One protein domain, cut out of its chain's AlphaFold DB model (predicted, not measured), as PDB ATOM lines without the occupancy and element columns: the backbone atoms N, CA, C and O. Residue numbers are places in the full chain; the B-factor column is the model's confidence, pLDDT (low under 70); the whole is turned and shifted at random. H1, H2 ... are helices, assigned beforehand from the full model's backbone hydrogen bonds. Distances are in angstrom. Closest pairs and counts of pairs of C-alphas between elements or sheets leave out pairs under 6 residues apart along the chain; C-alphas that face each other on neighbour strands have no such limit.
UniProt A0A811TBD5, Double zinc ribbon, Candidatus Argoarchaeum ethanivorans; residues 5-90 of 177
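This is residues 5 to 90 of the 177 residues of the protein "Double zinc ribbon" of Candidatus Argoarchaeum ethanivorans (UniProt A0A811TBD5). What shape does the model have? Four helices, H2, H5, H4 and H1, sit at the corners of a rough ring, with H2 and H5 side by side, H4 folded back along H5, and H1 beside H4, meeting H2 near their linked ends as a V that opens at a steep tilt of 49 degrees. The fifth helix, H3, lies across one end, between the end of H2 and the start of H4. What is it made of? The printed part has 86 residues with five named helices, H1 to H5 in that order, and no named strand; its class is all helix. How tightly is it folded? It is compact, with a radius of gyration of the C-alphas of 12.0 A, and spans 33 by 26 by 21 A.

Where are the longest helices? H2 is residues 19 to 35, 24.2 A from first to last C-alpha, and begins at C-alpha 19 at (241.142, 241.576, 155.588). H5 is residues 68 to 84, 24.5 A long, and ends at C-alpha 84 at (265.351, 249.072, 155.647). Where are the others? H4 is residues 48 to 63, 22.8 A long. H1 is residues 5 to 14, 14.5 A long, from C-alpha 5 at (257.674, 232.906, 143.047), and H3 is residues 37 to 46, 14.8 A long.

What do H2 and H5 touch? They touch each other, closest at the C-alphas of Ser 30 and Cys 77, 4.9 A apart, at a shallow tilt of 24 degrees, the same way. H4 and H5 form a helical hairpin: they touch at a shallow tilt of 32 degrees, opposite ways, with the C-alphas of Glu 62 and Gln 71 closest at 4.3 A. How does H1 stand? It touches H4 at a shallow tilt of 12 degrees, the same way, closest at the C-alphas of Leu 11 and Leu 54, 6.4 A. It touches residues 21 to 26 of H2 alone, at a steep tilt of 49 degrees, opposite ways, closest at the C-alphas of Leu 14 and Arg 22, 4.7 A. Where is H3? It touches residues 81 to 84 of H5 alone, about perpendicular at 76 degrees, with the C-alphas of Pro 37 and Thr 84 closest at 5.8 A. H2 and H3 only just touch, only at the corner, with 3 pairs of C-alphas within 8 A, the closest being Ala 33 and Phe 40 at 6.9 A; H1 is apart from H3 and from H5. Are the helix backbones complete? In H1, H2, H3, H4 and H5 every O i to N i+4 pair is within hydrogen-bond range.

How large is it? The two C-alphas farthest apart are those of Leu 45 and Gly 66, at 34.0 A. Is there a cut or a long link? The printed part has no cut, and the links H1 to H2, H2 to H3, H3 to H4 and H4 to H5 are tight. Where is confidence low? The mean pLDDT of the printed part is 89.2; residue 65, residues 87 to 88 and residue 90 are under 70.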
ATOM      1  N   GLU A   5     258.952 233.573 142.781       85.94
ATOM      2  CA  GLU A   5     257.674 232.906 143.047       85.94
ATOM      3  C   GLU A   5     257.072 233.314 144.394       85.94
ATOM      4  O   GLU A   5     255.869 233.563 144.483       85.94
ATOM      5  N   GLU A   6     257.900 233.420 145.434       87.31
ATOM      6  CA  GLU A   6     257.451 233.840 146.762       87.31
ATOM      7  C   GLU A   6     257.081 235.329 146.761       87.31
ATOM      8  O   GLU A   6     256.060 235.703 147.335       87.31
ATOM      9  N   GLN A   7     257.820 236.167 146.025       88.69
ATOM     10  CA  GLN A   7     257.471 237.578 145.805       88.69
ATOM     11  C   GLN A   7     256.060 237.722 145.203       88.69
ATOM     12  O   GLN A   7     255.226 238.477 145.714       88.69
ATOM     13  N   ARG A   8     255.737 236.927 144.171       87.31
ATOM     14  CA  ARG A   8     254.390 236.899 143.571       87.31
ATOM     15  C   ARG A   8     253.326 236.408 144.550       87.31
ATOM     16  O   ARG A   8     252.236 236.979 144.590       87.31
ATOM     17  N   ARG A   9     253.622 235.384 145.358       91.94
ATOM     18  CA  ARG A   9     252.697 234.883 146.394       91.94
ATOM     19  C   ARG A   9     252.392 235.950 147.443       91.94
ATOM     20  O   ARG A   9     251.233 236.106 147.830       91.94
ATOM     21  N   ILE A  10     253.395 236.718 147.867       92.56
ATOM     22  CA  ILE A  10     253.223 237.846 148.792       92.56
ATOM     23  C   ILE A  10     252.261 238.881 148.195       92.56
ATOM     24  O   ILE A  10     251.280 239.248 148.845       92.56
ATOM     25  N   LEU A  11     252.488 239.302 146.947       91.81
ATOM     26  CA  LEU A  11     251.622 240.264 146.255       91.81
ATOM     27  C   LEU A  11     250.183 239.753 146.111       91.81
ATOM     28  O   LEU A  11     249.234 240.488 146.382       91.81
ATOM     29  N   GLN A  12     250.004 238.481 145.746       92.88
ATOM     30  CA  GLN A  12     248.680 237.855 145.687       92.88
ATOM     31  C   GLN A  12     247.985 237.848 147.055       92.88
ATOM     32  O   GLN A  12     246.794 238.142 147.144       92.88
ATOM     33  N   THR A  13     248.729 237.573 148.127       94.56
ATOM     34  CA  THR A  13     248.196 237.551 149.497       94.56
ATOM     35  C   THR A  13     247.740 238.943 149.943       94.56
ATOM     36  O   THR A  13     246.660 239.081 150.519       94.56
ATOM     37  N   LEU A  14     248.509 239.990 149.626       94.00
ATOM     38  CA  LEU A  14     248.142 241.384 149.906       94.00
ATOM     39  C   LEU A  14     246.924 241.864 149.100       94.00
ATOM     40  O   LEU A  14     246.206 242.750 149.555       94.00
ATOM     41  N   ARG A  15     246.659 241.260 147.938       92.94
ATOM     42  CA  ARG A  15     245.473 241.526 147.103       92.94
ATOM     43  C   ARG A  15     244.254 240.676 147.479       92.94
ATOM     44  O   ARG A  15     243.224 240.750 146.807       92.94
ATOM     45  N   SER A  16     244.346 239.856 148.528       93.31
ATOM     46  CA  SER A  16     243.225 239.036 148.992       93.31
ATOM     47  C   SER A  16     242.035 239.902 149.408       93.31
ATOM     48  O   SER A  16     242.193 240.934 150.053       93.31
ATOM     49  N   ARG A  17     240.814 239.437 149.129       90.19
ATOM     50  CA  ARG A  17     239.583 240.080 149.626       90.19
ATOM     51  C   ARG A  17     239.437 239.966 151.147       90.19
ATOM     52  O   ARG A  17     238.702 240.731 151.762       90.19
ATOM     53  N   VAL A  18     240.141 239.018 151.764       92.94
ATOM     54  CA  VAL A  18     240.058 238.745 153.200       92.94
ATOM     55  C   VAL A  18     240.985 239.696 153.960       92.94
ATOM     56  O   VAL A  18     242.207 239.615 153.842       92.94
ATOM     57  N   VAL A  19     240.406 240.585 154.774       90.44
ATOM     58  CA  VAL A  19     241.142 241.576 155.588       90.44
ATOM     59  C   VAL A  19     242.196 240.910 156.476       90.44
ATOM     60  O   VAL A  19     243.352 241.320 156.461       90.44
ATOM     61  N   ALA A  20     241.833 239.837 157.187       89.88
ATOM     62  CA  ALA A  20     242.751 239.125 158.078       89.88
ATOM     63  C   ALA A  20     243.981 238.567 157.339       89.88
ATOM     64  O   ALA A  20     245.096 238.629 157.851       89.88
ATOM     65  N   THR A  21     243.804 238.075 156.111       93.50
ATOM     66  CA  THR A  21     244.903 237.578 155.272       93.50
ATOM     67  C   THR A  21     245.866 238.701 154.895       93.50
ATOM     68  O   THR A  21     247.078 238.543 155.046       93.50
ATOM     69  N   ARG A  22     245.336 239.856 154.470       94.69
ATOM     70  CA  ARG A  22     246.139 241.049 154.163       94.69
ATOM     71  C   ARG A  22     246.889 241.546 155.397       94.69
ATOM     72  O   ARG A  22     248.088 241.791 155.333       94.69
ATOM     73  N   PHE A  23     246.203 241.612 156.537       92.81
ATOM     74  CA  PHE A  23     246.780 242.024 157.813       92.81
ATOM     75  C   PHE A  23     247.952 241.124 158.230       92.81
ATOM     76  O   PHE A  23     249.044 241.612 158.516       92.81
ATOM     77  N   MET A  24     247.771 239.800 158.195       94.06
ATOM     78  CA  MET A  24     248.837 238.850 158.533       94.06
ATOM     79  C   MET A  24     250.023 238.939 157.565       94.06
ATOM     80  O   MET A  24     251.173 238.839 157.996       94.06
ATOM     81  N   ALA A  25     249.774 239.189 156.277       95.12
ATOM     82  CA  ALA A  25     250.839 239.424 155.307       95.12
ATOM     83  C   ALA A  25     251.648 240.691 155.635       95.12
ATOM     84  O   ALA A  25     252.878 240.643 155.625       95.12
ATOM     85  N   LEU A  26     250.989 241.796 156.004       95.38
ATOM     86  CA  LEU A  26     251.661 243.030 156.431       95.38
ATOM     87  C   LEU A  26     252.496 242.827 157.707       95.38
ATOM     88  O   LEU A  26     253.630 243.308 157.782       95.38
ATOM     89  N   LYS A  27     251.986 242.061 158.682       93.75
ATOM     90  CA  LYS A  27     252.734 241.697 159.899       93.75
ATOM     91  C   LYS A  27     253.984 240.888 159.569       93.75
ATOM     92  O   LYS A  27     255.059 241.194 160.090       93.75
ATOM     93  N   ARG A  28     253.852 239.885 158.694       95.00
ATOM     94  CA  ARG A  28     254.967 239.043 158.239       95.00
ATOM     95  C   ARG A  28     256.032 239.881 157.531       95.00
ATOM     96  O   ARG A  28     257.201 239.773 157.883       95.00
ATOM     97  N   LEU A  29     255.630 240.756 156.608       95.19
ATOM     98  CA  LEU A  29     256.538 241.674 155.912       95.19
ATOM     99  C   LEU A  29     257.255 242.623 156.875       95.19
ATOM    100  O   LEU A  29     258.463 242.812 156.770       95.19
ATOM    101  N   SER A  30     256.532 243.170 157.853       93.38
ATOM    102  CA  SER A  30     257.114 244.037 158.880       93.38
ATOM    103  C   SER A  30     258.115 243.304 159.772       93.38
ATOM    104  O   SER A  30     259.109 243.902 160.173       93.38
ATOM    105  N   SER A  31     257.853 242.037 160.115       92.75
ATOM    106  CA  SER A  31     258.806 241.202 160.860       92.75
ATOM    107  C   SER A  31     260.057 240.972 160.027       92.75
ATOM    108  O   SER A  31     261.144 241.342 160.440       92.75
ATOM    109  N   MET A  32     259.885 240.507 158.791       92.50
ATOM    110  CA  MET A  32     260.980 240.241 157.863       92.50
ATOM    111  C   MET A  32     261.856 241.477 157.614       92.50
ATOM    112  O   MET A  32     263.075 241.369 157.573       92.50
ATOM    113  N   ALA A  33     261.263 242.671 157.522       91.00
ATOM    114  CA  ALA A  33     262.013 243.914 157.338       91.00
ATOM    115  C   ALA A  33     262.873 244.293 158.556       91.00
ATOM    116  O   ALA A  33     263.885 244.974 158.387       91.00
ATOM    117  N   ARG A  34     262.478 243.870 159.766       87.75
ATOM    118  CA  ARG A  34     263.241 244.074 161.008       87.75
ATOM    119  C   ARG A  34     264.272 242.977 161.247       87.75
ATOM    120  O   ARG A  34     265.391 243.283 161.639       87.75
ATOM    121  N   ASP A  35     263.875 241.729 161.030       89.25
ATOM    122  CA  ASP A  35     264.643 240.548 161.420       89.25
ATOM    123  C   ASP A  35     265.695 240.193 160.360       89.25
ATOM    124  O   ASP A  35     266.801 239.764 160.683       89.25
ATOM    125  N   THR A  36     265.363 240.401 159.084       89.62
ATOM    126  CA  THR A  36     266.193 240.040 157.927       89.62
ATOM    127  C   THR A  36     266.208 241.172 156.889       89.62
ATOM    128  O   THR A  36     265.668 241.010 155.790       89.62
ATOM    129  N   PRO A  37     266.803 242.342 157.202       87.25
ATOM    130  CA  PRO A  37     266.789 243.503 156.310       87.25
ATOM    131  C   PRO A  37     267.450 243.244 154.944       87.25
ATOM    132  O   PRO A  37     266.990 243.768 153.929       87.25
ATOM    133  N   SER A  38     268.456 242.366 154.905       86.69
ATOM    134  CA  SER A  38     269.175 241.971 153.688       86.69
ATOM    135  C   SER A  38     268.283 241.328 152.623       86.69
ATOM    136  O   SER A  38     268.593 241.432 151.442       86.69
ATOM    137  N   GLU A  39     267.161 240.702 152.995       90.31
ATOM    138  CA  GLU A  39     266.219 240.118 152.025       90.31
ATOM    139  C   GLU A  39     265.568 241.199 151.150       90.31
ATOM    140  O   GLU A  39     265.338 240.987 149.964       90.31
ATOM    141  N   PHE A  40     265.299 242.382 151.712       89.88
ATOM    142  CA  PHE A  40     264.737 243.507 150.961       89.88
ATOM    143  C   PHE A  40     265.791 244.209 150.104       89.88
ATOM    144  O   PHE A  40     265.486 244.632 148.992       89.88
ATOM    145  N   GLU A  41     267.025 244.304 150.597       86.19
ATOM    146  CA  GLU A  41     268.157 244.819 149.820       86.19
ATOM    147  C   GLU A  41     268.452 243.920 148.611       86.19
ATOM    148  O   GLU A  41     268.659 244.413 147.505       86.19
ATOM    149  N   GLN A  42     268.412 242.598 148.798       87.00
ATOM    150  CA  GLN A  42     268.562 241.627 147.713       87.00
ATOM    151  C   GLN A  42     267.400 241.694 146.727       87.00
ATOM    152  O   GLN A  42     267.639 241.756 145.525       87.00
ATOM    153  N   TRP A  43     266.159 241.760 147.217       88.75
ATOM    154  CA  TRP A  43     264.993 241.930 146.349       88.75
ATOM    155  C   TRP A  43     265.127 243.189 145.485       88.75
ATOM    156  O   TRP A  43     264.917 243.132 144.280       88.75
ATOM    157  N   GLU A  44     265.559 244.312 146.059       89.38
ATOM    158  CA  GLU A  44     265.807 245.522 145.279       89.38
ATOM    159  C   GLU A  44     266.837 245.323 144.153       89.38
ATOM    160  O   GLU A  44     266.650 245.848 143.055       89.38
ATOM    161  N   LEU A  45     267.930 244.611 144.433       85.88
ATOM    162  CA  LEU A  45     268.995 244.371 143.460       85.88
ATOM    163  C   LEU A  45     268.553 243.434 142.331       85.88
ATOM    164  O   LEU A  45     268.969 243.621 141.190       85.88
ATOM    165  N   GLU A  46     267.740 242.429 142.652       87.56
ATOM    166  CA  GLU A  46     267.310 241.393 141.710       87.56
ATOM    167  C   GLU A  46     266.086 241.810 140.886       87.56
ATOM    168  O   GLU A  46     266.040 241.558 139.682       87.56
ATOM    169  N   ASP A  47     265.096 242.442 141.521       86.00
ATOM    170  CA  ASP A  47     263.835 242.836 140.894       86.00
ATOM    171  C   ASP A  47     263.251 244.094 141.558       86.00
ATOM    172  O   ASP A  47     262.293 244.062 142.343       86.00
ATOM    173  N   SER A  48     263.832 245.246 141.213       87.69
ATOM    174  CA  SER A  48     263.363 246.545 141.698       87.69
ATOM    175  C   SER A  48     261.911 246.836 141.301       87.69
ATOM    176  O   SER A  48     261.216 247.545 142.024       87.69
ATOM    177  N   ALA A  49     261.428 246.285 140.180       87.19
ATOM    178  CA  ALA A  49     260.063 246.501 139.705       87.19
ATOM    179  C   ALA A  49     259.035 245.784 140.596       87.19
ATOM    180  O   ALA A  49     258.041 246.392 140.998       87.19
ATOM    181  N   ALA A  50     259.290 244.526 140.968       89.12
ATOM    182  CA  ALA A  50     258.436 243.789 141.901       89.12
ATOM    183  C   ALA A  50     258.414 244.433 143.298       89.12
ATOM    184  O   ALA A  50     257.369 244.477 143.956       89.12
ATOM    185  N   LEU A  51     259.548 244.980 143.746       91.44
ATOM    186  CA  LEU A  51     259.616 245.727 144.999       91.44
ATOM    187  C   LEU A  51     258.820 247.042 144.933       91.44
ATOM    188  O   LEU A  51     258.109 247.385 145.880       91.44
ATOM    189  N   GLU A  52     258.893 247.778 143.822       90.25
ATOM    190  CA  GLU A  52     258.068 248.970 143.606       90.25
ATOM    191  C   GLU A  52     256.570 248.633 143.599       90.25
ATOM    192  O   GLU A  52     255.786 249.333 144.248       90.25
ATOM    193  N   GLU A  53     256.171 247.530 142.957       93.25
ATOM    194  CA  GLU A  53     254.793 247.024 142.979       93.25
ATOM    195  C   GLU A  53     254.334 246.703 144.409       93.25
ATOM    196  O   GLU A  53     253.241 247.109 144.814       93.25
ATOM    197  N   LEU A  54     255.180 246.050 145.214       95.00
ATOM    198  CA  LEU A  54     254.899 245.788 146.627       95.00
ATOM    199  C   LEU A  54     254.632 247.088 147.396       95.00
ATOM    200  O   LEU A  54     253.638 247.199 148.116       95.00
ATOM    201  N   LEU A  55     255.507 248.085 147.241       94.31
ATOM    202  CA  LEU A  55     255.381 249.372 147.927       94.31
ATOM    203  C   LEU A  55     254.140 250.159 147.484       94.31
ATOM    204  O   LEU A  55     253.608 250.937 148.283       94.31
ATOM    205  N   LEU A  56     253.696 249.993 146.236       93.31
ATOM    206  CA  LEU A  56     252.445 250.562 145.733       93.31
ATOM    207  C   LEU A  56     251.236 249.871 146.365       93.31
ATOM    208  O   LEU A  56     250.410 250.555 146.960       93.31
ATOM    209  N   VAL A  57     251.186 248.536 146.355       95.19
ATOM    210  CA  VAL A  57     250.077 247.776 146.957       95.19
ATOM    211  C   VAL A  57     249.916 248.112 148.442       95.19
ATOM    212  O   VAL A  57     248.806 248.361 148.901       95.19
ATOM    213  N   ILE A  58     251.009 248.178 149.206       95.56
ATOM    214  CA  ILE A  58     250.935 248.534 150.634       95.56
ATOM    215  C   ILE A  58     250.451 249.982 150.820       95.56
ATOM    216  O   ILE A  58     249.718 250.268 151.764       95.56
ATOM    217  N   ARG A  59     250.832 250.903 149.928       94.44
ATOM    218  CA  ARG A  59     250.355 252.293 149.969       94.44
ATOM    219  C   ARG A  59     248.867 252.396 149.654       94.44
ATOM    220  O   ARG A  59     248.185 253.215 150.261       94.44
ATOM    221  N   ASP A  60     248.356 251.585 148.740       93.44
ATOM    222  CA  ASP A  60     246.923 251.551 148.454       93.44
ATOM    223  C   ASP A  60     246.146 251.057 149.683       93.44
ATOM    224  O   ASP A  60     245.165 251.685 150.071       93.44
ATOM    225  N   LEU A  61     246.656 250.028 150.375       93.12
ATOM    226  CA  LEU A  61     246.095 249.551 151.648       93.12
ATOM    227  C   LEU A  61     246.167 250.607 152.770       93.12
ATOM    228  O   LEU A  61     245.263 250.682 153.597       93.12
ATOM    229  N   GLU A  62     247.213 251.441 152.810       92.88
ATOM    230  CA  GLU A  62     247.307 252.575 153.750       92.88
ATOM    231  C   GLU A  62     246.184 253.602 153.522       92.88
ATOM    232  O   GLU A  62     245.705 254.201 154.484       92.88
ATOM    233  N   ASN A  63     245.753 253.795 152.271       88.62
ATOM    234  CA  ASN A  63     244.721 254.767 151.897       88.62
ATOM    235  C   ASN A  63     243.306 254.157 151.785       88.62
ATOM    236  O   ASN A  63     242.345 254.885 151.536       88.62
ATOM    237  N   GLU A  64     243.155 252.840 151.948       83.00
ATOM    238  CA  GLU A  64     241.883 252.131 151.782       83.00
ATOM    239  C   GLU A  64     240.926 252.428 152.939       83.00
ATOM    240  O   GLU A  64     241.198 252.070 154.077       83.00
ATOM    241  N   SER A  65     239.760 253.015 152.674       63.28
ATOM    242  CA  SER A  65     238.806 253.495 153.692       63.28
ATOM    243  C   SER A  65     238.038 252.408 154.470       63.28
ATOM    244  O   SER A  65     237.170 252.746 155.272       63.28
ATOM    245  N   GLY A  66     238.295 251.121 154.220       76.44
ATOM    246  CA  GLY A  66     237.462 250.015 154.708       76.44
ATOM    247  C   GLY A  66     237.769 249.499 156.121       76.44
ATOM    248  O   GLY A  66     236.862 248.987 156.770       76.44
ATOM    249  N   ASP A  67     239.014 249.608 156.602       87.38
ATOM    250  CA  ASP A  67     239.435 249.052 157.901       87.38
ATOM    251  C   ASP A  67     240.620 249.834 158.503       87.38
ATOM    252  O   ASP A  67     241.736 249.806 157.978       87.38
ATOM    253  N   GLU A  68     240.401 250.513 159.636       88.50
ATOM    254  CA  GLU A  68     241.443 251.310 160.305       88.50
ATOM    255  C   GLU A  68     242.630 250.477 160.806       88.50
ATOM    256  O   GLU A  68     243.762 250.964 160.837       88.50
ATOM    257  N   SER A  69     242.398 249.234 161.235       87.81
ATOM    258  CA  SER A  69     243.471 248.366 161.733       87.81
ATOM    259  C   SER A  69     244.382 247.954 160.585       87.81
ATOM    260  O   SER A  69     245.607 247.974 160.730       87.81
ATOM    261  N   LEU A  70     243.792 247.649 159.426       89.06
ATOM    262  CA  LEU A  70     244.529 247.352 158.205       89.06
ATOM    263  C   LEU A  70     245.325 248.567 157.715       89.06
ATOM    264  O   LEU A  70     246.514 248.422 157.440       89.06
ATOM    265  N   GLN A  71     244.721 249.760 157.681       92.06
ATOM    266  CA  GLN A  71     245.415 251.004 157.318       92.06
ATOM    267  C   GLN A  71     246.620 251.274 158.227       92.06
ATOM    268  O   GLN A  71     247.724 251.569 157.759       92.06
ATOM    269  N   ARG A  72     246.423 251.166 159.551       90.69
ATOM    270  CA  ARG A  72     247.488 251.380 160.541       90.69
ATOM    271  C   ARG A  72     248.626 250.386 160.338       90.69
ATOM    272  O   ARG A  72     249.789 250.793 160.343       90.69
ATOM    273  N   GLU A  73     248.310 249.114 160.123       93.19
ATOM    274  CA  GLU A  73     249.319 248.085 159.878       93.19
ATOM    275  C   GLU A  73     250.036 248.297 158.535       93.19
ATOM    276  O   GLU A  73     251.259 248.176 158.468       93.19
ATOM    277  N   ALA A  74     249.322 248.713 157.484       93.69
ATOM    278  CA  ALA A  74     249.905 249.033 156.183       93.69
ATOM    279  C   ALA A  74     250.895 250.200 156.285       93.69
ATOM    280  O   ALA A  74     252.021 250.108 155.793       93.69
ATOM    281  N   LYS A  75     250.536 251.256 157.023       92.06
ATOM    282  CA  LYS A  75     251.423 252.386 157.322       92.06
ATOM    283  C   LYS A  75     252.680 251.961 158.084       92.06
ATOM    284  O   LYS A  75     253.784 252.414 157.765       92.06
ATOM    285  N   ILE A  76     252.538 251.100 159.096       91.25
ATOM    286  CA  ILE A  76     253.673 250.562 159.864       91.25
ATOM    287  C   ILE A  76     254.584 249.740 158.950       91.25
ATOM    288  O   ILE A  76     255.798 249.968 158.948       91.25
ATOM    289  N   CYS A  77     254.009 248.844 158.153       93.69
ATOM    290  CA  CYS A  77     254.725 247.997 157.208       93.69
ATOM    291  C   CYS A  77     255.499 248.832 156.184       93.69
ATOM    292  O   CYS A  77     256.718 248.697 156.067       93.69
ATOM    293  N   LEU A  78     254.826 249.787 155.535       93.38
ATOM    294  CA  LEU A  78     255.431 250.669 154.541       93.38
ATOM    295  C   LEU A  78     256.601 251.459 155.129       93.38
ATOM    296  O   LEU A  78     257.657 251.559 154.509       93.38
ATOM    297  N   ARG A  79     256.434 252.015 156.334       89.88
ATOM    298  CA  ARG A  79     257.505 252.743 157.022       89.88
ATOM    299  C   ARG A  79     258.694 251.835 157.339       89.88
ATOM    300  O   ARG A  79     259.825 252.257 157.125       89.88
ATOM    301  N   THR A  80     258.432 250.617 157.814       90.44
ATOM    302  CA  THR A  80     259.469 249.652 158.209       90.44
ATOM    303  C   THR A  80     260.299 249.215 157.000       90.44
ATOM    304  O   THR A  80     261.521 249.321 157.027       90.44
ATOM    305  N   ILE A  81     259.652 248.830 155.895       92.25
ATOM    306  CA  ILE A  81     260.352 248.427 154.664       92.25
ATOM    307  C   ILE A  81     261.178 249.593 154.101       92.25
ATOM    308  O   ILE A  81     262.350 249.432 153.767       92.25
ATOM    309  N   LYS A  82     260.604 250.801 154.043       89.56
ATOM    310  CA  LYS A  82     261.313 251.991 153.549       89.56
ATOM    311  C   LYS A  82     262.526 252.364 154.401       89.56
ATOM    312  O   LYS A  82     263.503 252.867 153.855       89.56
ATOM    313  N   SER A  83     262.473 252.160 155.721       84.00
ATOM    314  CA  SER A  83     263.640 252.394 156.578       84.00
ATOM    315  C   SER A  83     264.764 251.396 156.315       84.00
ATOM    316  O   SER A  83     265.925 251.802 156.366       84.00
ATOM    317  N   THR A  84     264.414 250.151 155.981       86.62
ATOM    318  CA  THR A  84     265.351 249.072 155.647       86.62
ATOM    319  C   THR A  84     266.061 249.321 154.317       86.62
ATOM    320  O   THR A  84     267.281 249.290 154.265       86.62
ATOM    321  N   LEU A  85     265.324 249.677 153.262       85.88
ATOM    322  CA  LEU A  85     265.879 249.913 151.916       85.88
ATOM    323  C   LEU A  85     266.735 251.194 151.790       85.88
ATOM    324  O   LEU A  85     267.264 251.520 150.724       85.88
ATOM    325  N   GLY A  86     266.838 251.974 152.864       75.31
ATOM    326  CA  GLY A  86     267.723 253.126 152.939       75.31
ATOM    327  C   GLY A  86     267.123 254.458 152.462       75.31
ATOM    328  O   GLY A  86     265.919 254.602 152.218       75.31
ATOM    329  N   PRO A  87     267.964 255.505 152.372       67.06
ATOM    330  CA  PRO A  87     267.520 256.900 152.327       67.06
ATOM    331  C   PRO A  87     266.691 257.261 151.090       67.06
ATOM    332  O   PRO A  87     265.851 258.154 151.173       67.06
ATOM    333  N   LYS A  88     266.842 256.541 149.971       69.75
ATOM    334  CA  LYS A  88     266.060 256.783 148.745       69.75
ATOM    335  C   LYS A  88     264.569 256.489 148.871       69.75
ATOM    336  O   LYS A  88     263.777 257.070 148.132       69.75
ATOM    337  N   TYR A  89     264.188 255.668 149.844       71.25
ATOM    338  CA  TYR A  89     262.798 255.322 150.114       71.25
ATOM    339  C   TYR A  89     262.199 256.088 151.295       71.25
ATOM    340  O   TYR A  89     260.994 255.988 151.548       71.25
ATOM    341  N   ARG A  90     262.998 256.896 152.006       68.06
ATOM    342  CA  ARG A  90     262.505 257.748 153.094       68.06
ATOM    343  C   ARG A  90     261.654 258.887 152.531       68.06
ATOM    344  O   ARG A  90     261.939 259.447 151.475       68.06
TER     345      ARG A  90